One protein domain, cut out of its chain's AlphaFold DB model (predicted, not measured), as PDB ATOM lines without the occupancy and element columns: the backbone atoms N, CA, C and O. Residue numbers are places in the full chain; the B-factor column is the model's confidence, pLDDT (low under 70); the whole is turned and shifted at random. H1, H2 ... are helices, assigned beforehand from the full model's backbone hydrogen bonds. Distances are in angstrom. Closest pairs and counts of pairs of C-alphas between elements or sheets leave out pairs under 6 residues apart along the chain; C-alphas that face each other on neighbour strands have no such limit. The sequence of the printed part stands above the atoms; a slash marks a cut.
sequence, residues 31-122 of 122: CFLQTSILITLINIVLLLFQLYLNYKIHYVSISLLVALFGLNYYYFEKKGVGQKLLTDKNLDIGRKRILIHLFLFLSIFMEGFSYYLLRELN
ATOM      1  N   CYS A  31      -6.336  40.599  41.580       77.94
ATOM      2  CA  CYS A  31      -7.354  41.496  42.127       77.94
ATOM      3  C   CYS A  31      -6.731  42.666  42.894       77.94
ATOM      4  O   CYS A  31      -7.136  43.807  42.688       77.94
ATOM      5  N   PHE A  32      -5.727  42.405  43.736       76.56
ATOM      6  CA  PHE A  32      -5.009  43.453  44.469       76.56
ATOM      7  C   PHE A  32      -4.358  44.464  43.527       76.56
ATOM      8  O   PHE A  32      -4.501  45.672  43.699       76.56
ATOM      9  N   LEU A  33      -3.682  43.964  42.497       75.88
ATOM     10  CA  LEU A  33      -2.975  44.778  41.519       75.88
ATOM     11  C   LEU A  33      -3.943  45.640  40.699       75.88
ATOM     12  O   LEU A  33      -3.739  46.842  40.563       75.88
ATOM     13  N   GLN A  34      -5.037  45.051  40.212       79.69
ATOM     14  CA  GLN A  34      -6.078  45.792  39.497       79.69
ATOM     15  C   GLN A  34      -6.745  46.849  40.377       79.69
ATOM     16  O   GLN A  34      -7.000  47.953  39.904       79.69
ATOM     17  N   THR A  35      -6.996  46.529  41.649       83.00
ATOM     18  CA  THR A  35      -7.568  47.474  42.619       83.00
ATOM     19  C   THR A  35      -6.657  48.686  42.774       83.00
ATOM     20  O   THR A  35      -7.110  49.816  42.620       83.00
ATOM     21  N   SER A  36      -5.362  48.449  42.991       78.44
ATOM     22  CA  SER A  36      -4.379  49.512  43.194       78.44
ATOM     23  C   SER A  36      -4.212  50.403  41.957       78.44
ATOM     24  O   SER A  36      -4.217  51.634  42.054       78.44
ATOM     25  N   ILE A  37      -4.179  49.801  40.760       80.75
ATOM     26  CA  ILE A  37      -4.162  50.545  39.492       80.75
ATOM     27  C   ILE A  37      -5.429  51.392  39.329       80.75
ATOM     28  O   ILE A  37      -5.335  52.564  38.973       80.75
ATOM     29  N   LEU A  38      -6.612  50.829  39.590       85.50
ATOM     30  CA  LEU A  38      -7.879  51.549  39.436       85.50
ATOM     31  C   LEU A  38      -7.987  52.736  40.391       85.50
ATOM     32  O   LEU A  38      -8.424  53.802  39.972       85.50
ATOM     33  N   ILE A  39      -7.547  52.589  41.638       85.56
ATOM     34  CA  ILE A  39      -7.535  53.697  42.601       85.56
ATOM     35  C   ILE A  39      -6.549  54.774  42.165       85.56
ATOM     36  O   ILE A  39      -6.888  55.953  42.185       85.56
ATOM     37  N   THR A  40      -5.362  54.381  41.701       84.19
ATOM     38  CA  THR A  40      -4.380  55.325  41.153       84.19
ATOM     39  C   THR A  40      -4.966  56.104  39.972       84.19
ATOM     40  O   THR A  40      -4.830  57.323  39.908       84.19
ATOM     41  N   LEU A  41      -5.679  55.432  39.061       85.06
ATOM     42  CA  LEU A  41      -6.364  56.081  37.940       85.06
ATOM     43  C   LEU A  41      -7.467  57.031  38.410       85.06
ATOM     44  O   LEU A  41      -7.551  58.145  37.904       85.06
ATOM     45  N   ILE A  42      -8.281  56.626  39.389       86.75
ATOM     46  CA  ILE A  42      -9.301  57.492  39.991       86.75
ATOM     47  C   ILE A  42      -8.639  58.739  40.585       86.75
ATOM     48  O   ILE A  42      -9.073  59.844  40.282       86.75
ATOM     49  N   ASN A  43      -7.556  58.591  41.352       84.94
ATOM     50  CA  ASN A  43      -6.813  59.721  41.914       84.94
ATOM     51  C   ASN A  43      -6.286  60.662  40.831       84.94
ATOM     52  O   ASN A  43      -6.455  61.871  40.947       84.94
ATOM     53  N   ILE A  44      -5.695  60.123  39.760       85.75
ATOM     54  CA  ILE A  44      -5.201  60.924  38.633       85.75
ATOM     55  C   ILE A  44      -6.351  61.678  37.955       85.75
ATOM     56  O   ILE A  44      -6.207  62.859  37.662       85.75
ATOM     57  N   VAL A  45      -7.497  61.034  37.728       86.75
ATOM     58  CA  VAL A  45      -8.680  61.692  37.152       86.75
ATOM     59  C   VAL A  45      -9.167  62.815  38.070       86.75
ATOM     60  O   VAL A  45      -9.383  63.928  37.603       86.75
ATOM     61  N   LEU A  46      -9.288  62.571  39.376       85.06
ATOM     62  CA  LEU A  46      -9.717  63.600  40.326       85.06
ATOM     63  C   LEU A  46      -8.741  64.782  40.379       85.06
ATOM     64  O   LEU A  46      -9.190  65.924  40.413       85.06
ATOM     65  N   LEU A  47      -7.434  64.515  40.302       84.00
ATOM     66  CA  LEU A  47      -6.392  65.540  40.191       84.00
ATOM     67  C   LEU A  47      -6.530  66.363  38.903       84.00
ATOM     68  O   LEU A  47      -6.518  67.590  38.955       84.00
ATOM     69  N   LEU A  48      -6.678  65.706  37.747       85.31
ATOM     70  CA  LEU A  48      -6.752  66.371  36.440       85.31
ATOM     71  C   LEU A  48      -7.989  67.265  36.299       85.31
ATOM     72  O   LEU A  48      -7.904  68.332  35.699       85.31
ATOM     73  N   PHE A  49      -9.125  66.832  36.843       85.50
ATOM     74  CA  PHE A  49     -10.384  67.576  36.778       85.50
ATOM     75  C   PHE A  49     -10.631  68.471  38.001       85.50
ATOM     76  O   PHE A  49     -11.700  69.071  38.086       85.50
ATOM     77  N   GLN A  50      -9.672  68.561  38.934       80.19
ATOM     78  CA  GLN A  50      -9.794  69.326  40.184       80.19
ATOM     79  C   GLN A  50     -11.099  69.010  40.938       80.19
ATOM     80  O   GLN A  50     -11.811  69.890  41.419       80.19
ATOM     81  N   LEU A  51     -11.457  67.725  40.990       76.62
ATOM     82  CA  LEU A  51     -12.683  67.268  41.634       76.62
ATOM     83  C   LEU A  51     -12.424  67.000  43.120       76.62
ATOM     84  O   LEU A  51     -11.772  66.025  43.498       76.62
ATOM     85  N   TYR A  52     -13.006  67.847  43.965       69.19
ATOM     86  CA  TYR A  52     -12.901  67.784  45.422       69.19
ATOM     87  C   TYR A  52     -13.838  66.714  46.010       69.19
ATOM     88  O   TYR A  52     -14.897  67.013  46.562       69.19
ATOM     89  N   LEU A  53     -13.467  65.435  45.883       75.31
ATOM     90  CA  LEU A  53     -14.169  64.331  46.543       75.31
ATOM     91  C   LEU A  53     -13.431  63.903  47.812       75.31
ATOM     92  O   LEU A  53     -12.372  63.279  47.753       75.31
ATOM     93  N   ASN A  54     -14.031  64.170  48.973       71.31
ATOM     94  CA  ASN A  54     -13.529  63.684  50.258       71.31
ATOM     95  C   ASN A  54     -13.957  62.227  50.478       71.31
ATOM     96  O   ASN A  54     -14.888  61.927  51.230       71.31
ATOM     97  N   TYR A  55     -13.309  61.315  49.757       78.19
ATOM     98  CA  TYR A  55     -13.564  59.891  49.886       78.19
ATOM     99  C   TYR A  55     -12.487  59.211  50.737       78.19
ATOM    100  O   TYR A  55     -11.296  59.534  50.724       78.19
ATOM    101  N   LYS A  56     -12.933  58.228  51.513       81.12
ATOM    102  CA  LYS A  56     -12.077  57.439  52.392       81.12
ATOM    103  C   LYS A  56     -11.465  56.292  51.597       81.12
ATOM    104  O   LYS A  56     -12.173  55.339  51.263       81.12
ATOM    105  N   ILE A  57     -10.158  56.372  51.342       77.25
ATOM    106  CA  ILE A  57      -9.440  55.417  50.485       77.25
ATOM    107  C   ILE A  57      -9.691  53.962  50.888       77.25
ATOM    108  O   ILE A  57     -10.082  53.165  50.051       77.25
ATOM    109  N   HIS A  58      -9.642  53.643  52.185       78.62
ATOM    110  CA  HIS A  58      -9.851  52.283  52.692       78.62
ATOM    111  C   HIS A  58     -11.214  51.679  52.310       78.62
ATOM    112  O   HIS A  58     -11.276  50.503  51.953       78.62
ATOM    113  N   TYR A  59     -12.302  52.458  52.342       79.88
ATOM    114  CA  TYR A  59     -13.622  51.948  51.951       79.88
ATOM    115  C   TYR A  59     -13.698  51.683  50.448       79.88
ATOM    116  O   TYR A  59     -14.274  50.677  50.032       79.88
ATOM    117  N   VAL A  60     -13.090  52.553  49.641       83.06
ATOM    118  CA  VAL A  60     -13.042  52.395  48.184       83.06
ATOM    119  C   VAL A  60     -12.164  51.202  47.810       83.06
ATOM    120  O   VAL A  60     -12.622  50.356  47.045       83.06
ATOM    121  N   SER A  61     -10.985  51.049  48.421       76.69
ATOM    122  CA  SER A  61     -10.090  49.915  48.179       76.69
ATOM    123  C   SER A  61     -10.747  48.579  48.507       76.69
ATOM    124  O   SER A  61     -10.701  47.663  47.692       76.69
ATOM    125  N   ILE A  62     -11.416  48.460  49.659       81.00
ATOM    126  CA  ILE A  62     -12.103  47.216  50.044       81.00
ATOM    127  C   ILE A  62     -13.271  46.923  49.093       81.00
ATOM    128  O   ILE A  62     -13.421  45.791  48.635       81.00
ATOM    129  N   SER A  63     -14.077  47.936  48.762       80.25
ATOM    130  CA  SER A  63     -15.241  47.763  47.884       80.25
ATOM    131  C   SER A  63     -14.830  47.348  46.468       80.25
ATOM    132  O   SER A  63     -15.397  46.405  45.914       80.25
ATOM    133  N   LEU A  64     -13.803  47.996  45.903       82.31
ATOM    134  CA  LEU A  64     -13.240  47.625  44.604       82.31
ATOM    135  C   LEU A  64     -12.621  46.233  44.630       82.31
ATOM    136  O   LEU A  64     -12.852  45.467  43.701       82.31
ATOM    137  N   LEU A  65     -11.881  45.886  45.686       82.25
ATOM    138  CA  LEU A  65     -11.252  44.574  45.800       82.25
ATOM    139  C   LEU A  65     -12.299  43.456  45.774       82.25
ATOM    140  O   LEU A  65     -12.134  42.480  45.047       82.25
ATOM    141  N   VAL A  66     -13.400  43.614  46.516       80.62
ATOM    142  CA  VAL A  66     -14.508  42.646  46.529       80.62
ATOM    143  C   VAL A  66     -15.196  42.569  45.162       80.62
ATOM    144  O   VAL A  66     -15.440  41.469  44.661       80.62
ATOM    145  N   ALA A  67     -15.472  43.713  44.528       81.62
ATOM    146  CA  ALA A  67     -16.108  43.758  43.211       81.62
ATOM    147  C   ALA A  67     -15.236  43.104  42.125       81.62
ATOM    148  O   ALA A  67     -15.711  42.260  41.360       81.62
ATOM    149  N   LEU A  68     -13.945  43.441  42.088       82.69
ATOM    150  CA  LEU A  68     -12.974  42.875  41.154       82.69
ATOM    151  C   LEU A  68     -12.740  41.395  41.415       82.69
ATOM    152  O   LEU A  68     -12.613  40.636  40.463       82.69
ATOM    153  N   PHE A  69     -12.735  40.958  42.674       78.50
ATOM    154  CA  PHE A  69     -12.652  39.538  42.992       78.50
ATOM    155  C   PHE A  69     -13.849  38.770  42.434       78.50
ATOM    156  O   PHE A  69     -13.660  37.748  41.779       78.50
ATOM    157  N   GLY A  70     -15.069  39.286  42.612       77.50
ATOM    158  CA  GLY A  70     -16.273  38.689  42.031       77.50
ATOM    159  C   GLY A  70     -16.225  38.631  40.501       77.50
ATOM    160  O   GLY A  70     -16.499  37.582  39.914       77.50
ATOM    161  N   LEU A  71     -15.817  39.726  39.851       80.31
ATOM    162  CA  LEU A  71     -15.664  39.786  38.394       80.31
ATOM    163  C   LEU A  71     -14.594  38.810  37.900       80.31
ATOM    164  O   LEU A  71     -14.865  37.997  37.019       80.31
ATOM    165  N   ASN A  72     -13.399  38.844  38.483       77.19
ATOM    166  CA  ASN A  72     -12.309  37.956  38.101       77.19
ATOM    167  C   ASN A  72     -12.681  36.497  38.328       77.19
ATOM    168  O   ASN A  72     -12.458  35.696  37.431       77.19
ATOM    169  N   TYR A  73     -13.310  36.146  39.450       75.38
ATOM    170  CA  TYR A  73     -13.787  34.787  39.696       75.38
ATOM    171  C   TYR A  73     -14.811  34.339  38.643       75.38
ATOM    172  O   TYR A  73     -14.667  33.266  38.058       75.38
ATOM    173  N   TYR A  74     -15.789  35.191  38.315       76.69
ATOM    174  CA  TYR A  74     -16.769  34.913  37.263       76.69
ATOM    175  C   TYR A  74     -16.111  34.687  35.895       76.69
ATOM    176  O   TYR A  74     -16.447  33.732  35.192       76.69
ATOM    177  N   TYR A  75     -15.153  35.533  35.509       71.12
ATOM    178  CA  TYR A  75     -14.411  35.375  34.257       71.12
ATOM    179  C   TYR A  75     -13.496  34.143  34.269       71.12
ATOM    180  O   TYR A  75     -13.375  33.457  33.251       71.12
ATOM    181  N   PHE A  76     -12.882  33.840  35.412       69.94
ATOM    182  CA  PHE A  76     -11.958  32.726  35.579       69.94
ATOM    183  C   PHE A  76     -12.679  31.377  35.502       69.94
ATOM    184  O   PHE A  76     -12.232  30.501  34.759       69.94
ATOM    185  N   GLU A  77     -13.816  31.231  36.191       68.06
ATOM    186  CA  GLU A  77     -14.608  29.997  36.182       68.06
ATOM    187  C   GLU A  77     -15.520  29.872  34.961       68.06
ATOM    188  O   GLU A  77     -15.468  28.864  34.259       68.06
ATOM    189  N   LYS A  78     -16.355  30.877  34.666       65.31
ATOM    190  CA  LYS A  78     -17.440  30.714  33.684       65.31
ATOM    191  C   LYS A  78     -16.962  30.772  32.235       65.31
ATOM    192  O   LYS A  78     -17.564  30.135  31.376       65.31
ATOM    193  N   LYS A  79     -15.892  31.520  31.938       61.50
ATOM    194  CA  LYS A  79     -15.325  31.585  30.575       61.50
ATOM    195  C   LYS A  79     -14.183  30.592  30.336       61.50
ATOM    196  O   LYS A  79     -13.653  30.555  29.229       61.50
ATOM    197  N   GLY A  80     -13.768  29.815  31.343       60.91
ATOM    198  CA  GLY A  80     -12.683  28.828  31.215       60.91
ATOM    199  C   GLY A  80     -11.311  29.421  30.857       60.91
ATOM    200  O   GLY A  80     -10.371  28.686  30.557       60.91
ATOM    201  N   VAL A  81     -11.172  30.752  30.890       62.34
ATOM    202  CA  VAL A  81      -9.933  31.469  30.550       62.34
ATOM    203  C   VAL A  81      -8.849  31.196  31.593       62.34
ATOM    204  O   VAL A  81      -7.671  31.123  31.248       62.34
ATOM    205  N   GLY A  82      -9.253  30.949  32.845       59.88
ATOM    206  CA  GLY A  82      -8.342  30.601  33.929       59.88
ATOM    207  C   GLY A  82      -7.514  29.352  33.640       59.88
ATOM    208  O   GLY A  82      -6.310  29.356  33.874       59.88
ATOM    209  N   GLN A  83      -8.106  28.320  33.023       59.84
ATOM    210  CA  GLN A  83      -7.358  27.116  32.650       59.84
ATOM    211  C   GLN A  83      -6.260  27.406  31.626       59.84
ATOM    212  O   GLN A  83      -5.158  26.897  31.794       59.84
ATOM    213  N   LYS A  84      -6.530  28.239  30.608       59.53
ATOM    214  CA  LYS A  84      -5.531  28.594  29.583       59.53
ATOM    215  C   LYS A  84      -4.341  29.339  30.189       59.53
ATOM    216  O   LYS A  84      -3.200  28.998  29.898       59.53
ATOM    217  N   LEU A  85      -4.619  30.299  31.071       60.06
ATOM    218  CA  LEU A  85      -3.612  31.085  31.793       60.06
ATOM    219  C   LEU A  85      -2.754  30.224  32.732       60.06
ATOM    220  O   LEU A  85      -1.562  30.468  32.876       60.06
ATOM    221  N   LEU A  86      -3.350  29.200  33.345       58.81
ATOM    222  CA  LEU A  86      -2.654  28.268  34.234       58.81
ATOM    223  C   LEU A  86      -1.836  27.205  33.489       58.81
ATOM    224  O   LEU A  86      -0.878  26.680  34.047       58.81
ATOM    225  N   THR A  87      -2.211  26.871  32.253       57.91
ATOM    226  CA  THR A  87      -1.474  25.920  31.405       57.91
ATOM    227  C   THR A  87      -0.316  26.556  30.633       57.91
ATOM    228  O   THR A  87       0.510  25.832  30.075       57.91
ATOM    229  N   ASP A  88      -0.258  27.888  30.562       59.31
ATOM    230  CA  ASP A  88       0.737  28.605  29.766       59.31
ATOM    231  C   ASP A  88       2.093  28.677  30.488       59.31
ATOM    232  O   ASP A  88       2.262  29.358  31.501       59.31
ATOM    233  N   LYS A  89       3.092  27.990  29.924       57.97
ATOM    234  CA  LYS A  89       4.463  27.929  30.454       57.97
ATOM    235  C   LYS A  89       5.206  29.271  30.382       57.97
ATOM    236  O   LYS A  89       6.175  29.465  31.112       57.97
ATOM    237  N   ASN A  90       4.768  30.212  29.544       59.06
ATOM    238  CA  ASN A  90       5.367  31.552  29.459       59.06
ATOM    239  C   ASN A  90       4.953  32.460  30.633       59.06
ATOM    240  O   ASN A  90       5.595  33.485  30.914       59.06
ATOM    241  N   LEU A  91       3.883  32.071  31.325       55.78
ATOM    242  CA  LEU A  91       3.303  32.720  32.495       55.78
ATOM    243  C   LEU A  91       3.730  32.032  33.797       55.78
ATOM    244  O   LEU A  91       3.015  32.118  34.788       55.78
ATOM    245  N   ASP A  92       4.900  31.386  33.826       60.59
ATOM    246  CA  ASP A  92       5.450  30.805  35.053       60.59
ATOM    247  C   ASP A  92       5.679  31.894  36.123       60.59
ATOM    248  O   ASP A  92       6.660  32.653  36.122       60.59
ATOM    249  N   ILE A  93       4.723  31.966  37.048       59.62
ATOM    250  CA  ILE A  93       4.674  32.906  38.170       59.62
ATOM    251  C   ILE A  93       5.843  32.657  39.129       59.62
ATOM    252  O   ILE A  93       6.316  33.597  39.770       59.62
ATOM    253  N   GLY A  94       6.351  31.422  39.203       59.59
ATOM    254  CA  GLY A  94       7.497  31.070  40.037       59.59
ATOM    255  C   GLY A  94       8.770  31.775  39.573       59.59
ATOM    256  O   GLY A  94       9.466  32.396  40.376       59.59
ATOM    257  N   ARG A  95       9.030  31.768  38.260       61.19
ATOM    258  CA  ARG A  95      10.215  32.404  37.659       61.19
ATOM    259  C   ARG A  95      10.159  33.932  37.689       61.19
ATOM    260  O   ARG A  95      11.184  34.586  37.852       61.19
ATOM    261  N   LYS A  96       8.958  34.504  37.557       63.47
ATOM    262  CA  LYS A  96       8.719  35.961  37.546       63.47
ATOM    263  C   LYS A  96       8.351  36.534  38.922       63.47
ATOM    264  O   LYS A  96       7.998  37.708  39.016       63.47
ATOM    265  N   ARG A  97       8.456  35.742  39.997       65.44
ATOM    266  CA  ARG A  97       7.989  36.104  41.347       65.44
ATOM    267  C   ARG A  97       8.542  37.439  41.845       65.44
ATOM    268  O   ARG A  97       7.774  38.249  42.357       65.44
ATOM    269  N   ILE A  98       9.840  37.683  41.653       69.00
ATOM    270  CA  ILE A  98      10.514  38.925  42.069       69.00
ATOM    271  C   ILE A  98       9.919  40.132  41.340       69.00
ATOM    272  O   ILE A  98       9.530  41.102  41.983       69.00
ATOM    273  N   LEU A  99       9.788  40.049  40.013       68.62
ATOM    274  CA  LEU A  99       9.232  41.127  39.197       68.62
ATOM    275  C   LEU A  99       7.781  41.433  39.593       68.62
ATOM    276  O   LEU A  99       7.405  42.594  39.708       68.62
ATOM    277  N   ILE A 100       6.989  40.393  39.865       68.88
ATOM    278  CA  ILE A 100       5.599  40.524  40.318       68.88
ATOM    279  C   ILE A 100       5.529  41.223  41.683       68.88
ATOM    280  O   ILE A 100       4.701  42.108  41.867       68.88
ATOM    281  N   HIS A 101       6.397  40.862  42.634       71.81
ATOM    282  CA  HIS A 101       6.407  41.481  43.967       71.81
ATOM    283  C   HIS A 101       6.891  42.934  43.914       71.81
ATOM    284  O   HIS A 101       6.302  43.791  44.566       71.81
ATOM    285  N   LEU A 102       7.909  43.222  43.098       75.44
ATOM    286  CA  LEU A 102       8.381  44.583  42.853       75.44
ATOM    287  C   LEU A 102       7.275  45.449  42.237       75.44
ATOM    288  O   LEU A 102       7.041  46.568  42.685       75.44
ATOM    289  N   PHE A 103       6.556  44.914  41.248       74.12
ATOM    290  CA  PHE A 103       5.437  45.604  40.616       74.12
ATOM    291  C   PHE A 103       4.291  45.869  41.601       74.12
ATOM    292  O   PHE A 103       3.740  46.966  41.625       74.12
ATOM    293  N   LEU A 104       3.951  44.894  42.449       73.12
ATOM    294  CA  LEU A 104       2.956  45.064  43.514       73.12
ATOM    295  C   LEU A 104       3.354  46.164  44.499       73.12
ATOM    296  O   LEU A 104       2.535  47.021  44.819       73.12
ATOM    297  N   PHE A 105       4.612  46.164  44.939       75.31
ATOM    298  CA  PHE A 105       5.134  47.194  45.830       75.31
ATOM    299  C   PHE A 105       5.038  48.591  45.201       75.31
ATOM    300  O   PHE A 105       4.514  49.513  45.822       75.31
ATOM    301  N   LEU A 106       5.468  48.729  43.943       77.31
ATOM    302  CA  LEU A 106       5.354  49.975  43.181       77.31
ATOM    303  C   LEU A 106       3.897  50.423  43.018       77.31
ATOM    304  O   LEU A 106       3.614  51.610  43.140       77.31
ATOM    305  N   SER A 107       2.972  49.491  42.780       72.94
ATOM    306  CA  SER A 107       1.548  49.805  42.603       72.94
ATOM    307  C   SER A 107       0.958  50.422  43.873       72.94
ATOM    308  O   SER A 107       0.373  51.499  43.818       72.94
ATOM    309  N   ILE A 108       1.208  49.796  45.029       79.75
ATOM    310  CA  ILE A 108       0.753  50.297  46.336       79.75
ATOM    311  C   ILE A 108       1.380  51.663  46.640       79.75
ATOM    312  O   ILE A 108       0.705  52.562  47.142       79.75
ATOM    313  N   PHE A 109       2.665  51.836  46.319       84.19
ATOM    314  CA  PHE A 109       3.344  53.115  46.496       84.19
ATOM    315  C   PHE A 109       2.694  54.221  45.651       84.19
ATOM    316  O   PHE A 109       2.412  55.298  46.169       84.19
ATOM    317  N   MET A 110       2.398  53.948  44.376       82.19
ATOM    318  CA  MET A 110       1.734  54.900  43.477       82.19
ATOM    319  C   MET A 110       0.306  55.232  43.924       82.19
ATOM    320  O   MET A 110      -0.102  56.394  43.862       82.19
ATOM    321  N   GLU A 111      -0.444  54.251  44.425       84.38
ATOM    322  CA  GLU A 111      -1.771  54.465  45.008       84.38
ATOM    323  C   GLU A 111      -1.700  55.425  46.204       84.38
ATOM    324  O   GLU A 111      -2.408  56.433  46.237       84.38
ATOM    325  N   GLY A 112      -0.801  55.159  47.156       82.75
ATOM    326  CA  GLY A 112      -0.618  56.008  48.334       82.75
ATOM    327  C   GLY A 112      -0.124  57.412  47.983       82.75
ATOM    328  O   GLY A 112      -0.645  58.398  48.501       82.75
ATOM    329  N   PHE A 113       0.840  57.512  47.066       85.56
ATOM    330  CA  PHE A 113       1.398  58.787  46.619       85.56
ATOM    331  C   PHE A 113       0.364  59.646  45.882       85.56
ATOM    332  O   PHE A 113       0.216  60.829  46.181       85.56
ATOM    333  N   SER A 114      -0.400  59.051  44.960       83.88
ATOM    334  CA  SER A 114      -1.454  59.765  44.227       83.88
ATOM    335  C   SER A 114      -2.571  60.255  45.152       83.88
ATOM    336  O   SER A 114      -3.062  61.368  44.979       83.88
ATOM    337  N   TYR A 115      -2.930  59.470  46.173       83.81
ATOM    338  CA  TYR A 115      -3.897  59.892  47.185       83.81
ATOM    339  C   TYR A 115      -3.359  61.022  48.070       83.81
ATOM    340  O   TYR A 115      -4.088  61.964  48.372       83.81
ATOM    341  N   TYR A 116      -2.086  60.948  48.471       86.25
ATOM    342  CA  TYR A 116      -1.433  62.011  49.236       86.25
ATOM    343  C   TYR A 116      -1.446  63.338  48.470       86.25
ATOM    344  O   TYR A 116      -1.872  64.348  49.021       86.25
ATOM    345  N   LEU A 117      -1.063  63.326  47.189       84.19
ATOM    346  CA  LEU A 117      -1.109  64.518  46.337       84.19
ATOM    347  C   LEU A 117      -2.526  65.086  46.206       84.19
ATOM    348  O   LEU A 117      -2.706  66.294  46.316       84.19
ATOM    349  N   LEU A 118      -3.529  64.224  46.008       82.19
ATOM    350  CA  LEU A 118      -4.931  64.643  45.945       82.19
ATOM    351  C   LEU A 118      -5.386  65.311  47.249       82.19
ATOM    352  O   LEU A 118      -6.186  66.239  47.213       82.19
ATOM    353  N   ARG A 119      -4.892  64.844  48.399       82.38
ATOM    354  CA  ARG A 119      -5.224  65.424  49.701       82.38
ATOM    355  C   ARG A 119      -4.525  66.757  49.957       82.38
ATOM    356  O   ARG A 119      -5.138  67.612  50.567       82.38
ATOM    357  N   GLU A 120      -3.273  66.920  49.544       82.25
ATOM    358  CA  GLU A 120      -2.512  68.163  49.765       82.25
ATOM    359  C   GLU A 120      -3.036  69.326  48.905       82.25
ATOM    360  O   GLU A 120      -2.946  70.487  49.292       82.25
ATOM    361  N   LEU A 121      -3.577  69.016  47.724       72.56
ATOM    362  CA  LEU A 121      -4.106  70.003  46.776       72.56
ATOM    363  C   LEU A 121      -5.557  70.434  47.067       72.56
ATOM    364  O   LEU A 121      -6.043  71.365  46.421       72.56
ATOM    365  N   ASN A 122      -6.230  69.770  48.014       61.44
ATOM    366  CA  ASN A 122      -7.625  70.000  48.409       61.44
ATOM    367  C   ASN A 122      -7.725  70.599  49.813       61.44
ATOM    368  O   ASN A 122      -8.533  71.538  49.978       61.44
TER     369      ASN A 122
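AT A GLANCE: This is residues 31 to 122 of the 122 residues of an uncharacterized protein of Maribacter orientalis (UniProt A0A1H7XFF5). Two long helices, H2 and H4, spread like the sides of an open, elongated frame; the first helix, H1, lies between them toward one end, and the short H3 with the loop after it closes the other, wide end. H1 crosses the early part of H2 steeply on one side and runs more nearly side by side with H4 on the other, while the space between H3 and H4 stays empty and residues 86 to 99, of which 97 to 99 belong to H4, stick out at that far end. The printed part has 92 residues with four named helices, in the order H1, H2, H3, H4, and no named strand: its class is all helix. It is loose, with a radius of gyration of the C-alphas of 16.0 A, and its C-alphas span 48 by 29 by 20 A.

HOW THE PARTS SIT: Begin with H1, residues 31 to 48, and look for its two neighbours. The first is H2, residues 57 to 78: the two touch, with the C-alphas of Thr 35 and Leu 65 the closest at 5.7 A, and H1 touches H2 with residues 31 to 39 alone. Their lines stand at a steep tilt of 50 degrees, and they run opposite ways. Go on to H3, residues 81 to 87, which touches H2 only at the corner by their link, where the closest C-alphas, those of Phe 76 and Gly 82, are 4.5 A apart. From H2 residues 75 to 76 alone take part, and the two lines are about perpendicular, at 79 degrees. H1 and H3 are apart. Then look at H4, residues 97 to 120, which touches H1 with 19 pairs of C-alphas within 8 A; the closest are those of Thr 40 and Glu 111, at 4.7 A. H1 and H4 run the same way at a shallow tilt of 30 degrees. H2 and H4 are close but not clearly touching: their closest C-alphas, those of Ile 57 and Tyr 115, are 7.9 A apart, and the helices run opposite ways at a steep tilt of 39 degrees. H3 and H4 are apart, though they follow each other in the chain. In the backbones of H1, H2, H3 and H4, every O i to N i+4 pair is within hydrogen-bond range.

IN THESE COORDINATES: Find C-alpha 31 at (-7.354, 41.496, 42.127), where H1 begins; from there its 18 residues run 25.5 A to C-alpha 48. H2 starts at C-alpha 57, at (-9.440, 55.417, 50.485), and its 22 residues cover 30.9 A, with y falling to 30.714 at C-alpha 78. H3 is the short one, seven residues from Val 81 to Thr 87 and 10.2 A long. H4, the longest helix by residues with 24, runs from Arg 97 for 34.8 A to Glu 120, whose C-alpha you will find at (-2.512, 68.163, 49.765).

THE WHOLE: The two C-alphas farthest apart are those of Thr 87 and Asn 122, at 47.6 A, and the first and last printed C-alphas, of Cys 31 and Asn 122, are 29.2 A apart. Residue 122 is the chain's last residue, and the printed part has no cut. The link from H2 to H3 is tight, with 2 residues; the links from H1 to H2, with 8, and from H3 to H4, with 9, are short. Without residues 86 to 99, which stand free, the body spans 45 by 25 by 20 A. The mean pLDDT of the printed part is 75.0; look in the B-factor column at residue 52, residues 76 to 100 and residue 122 for the 27 residues under 70, and note that H3 has a mean of 60.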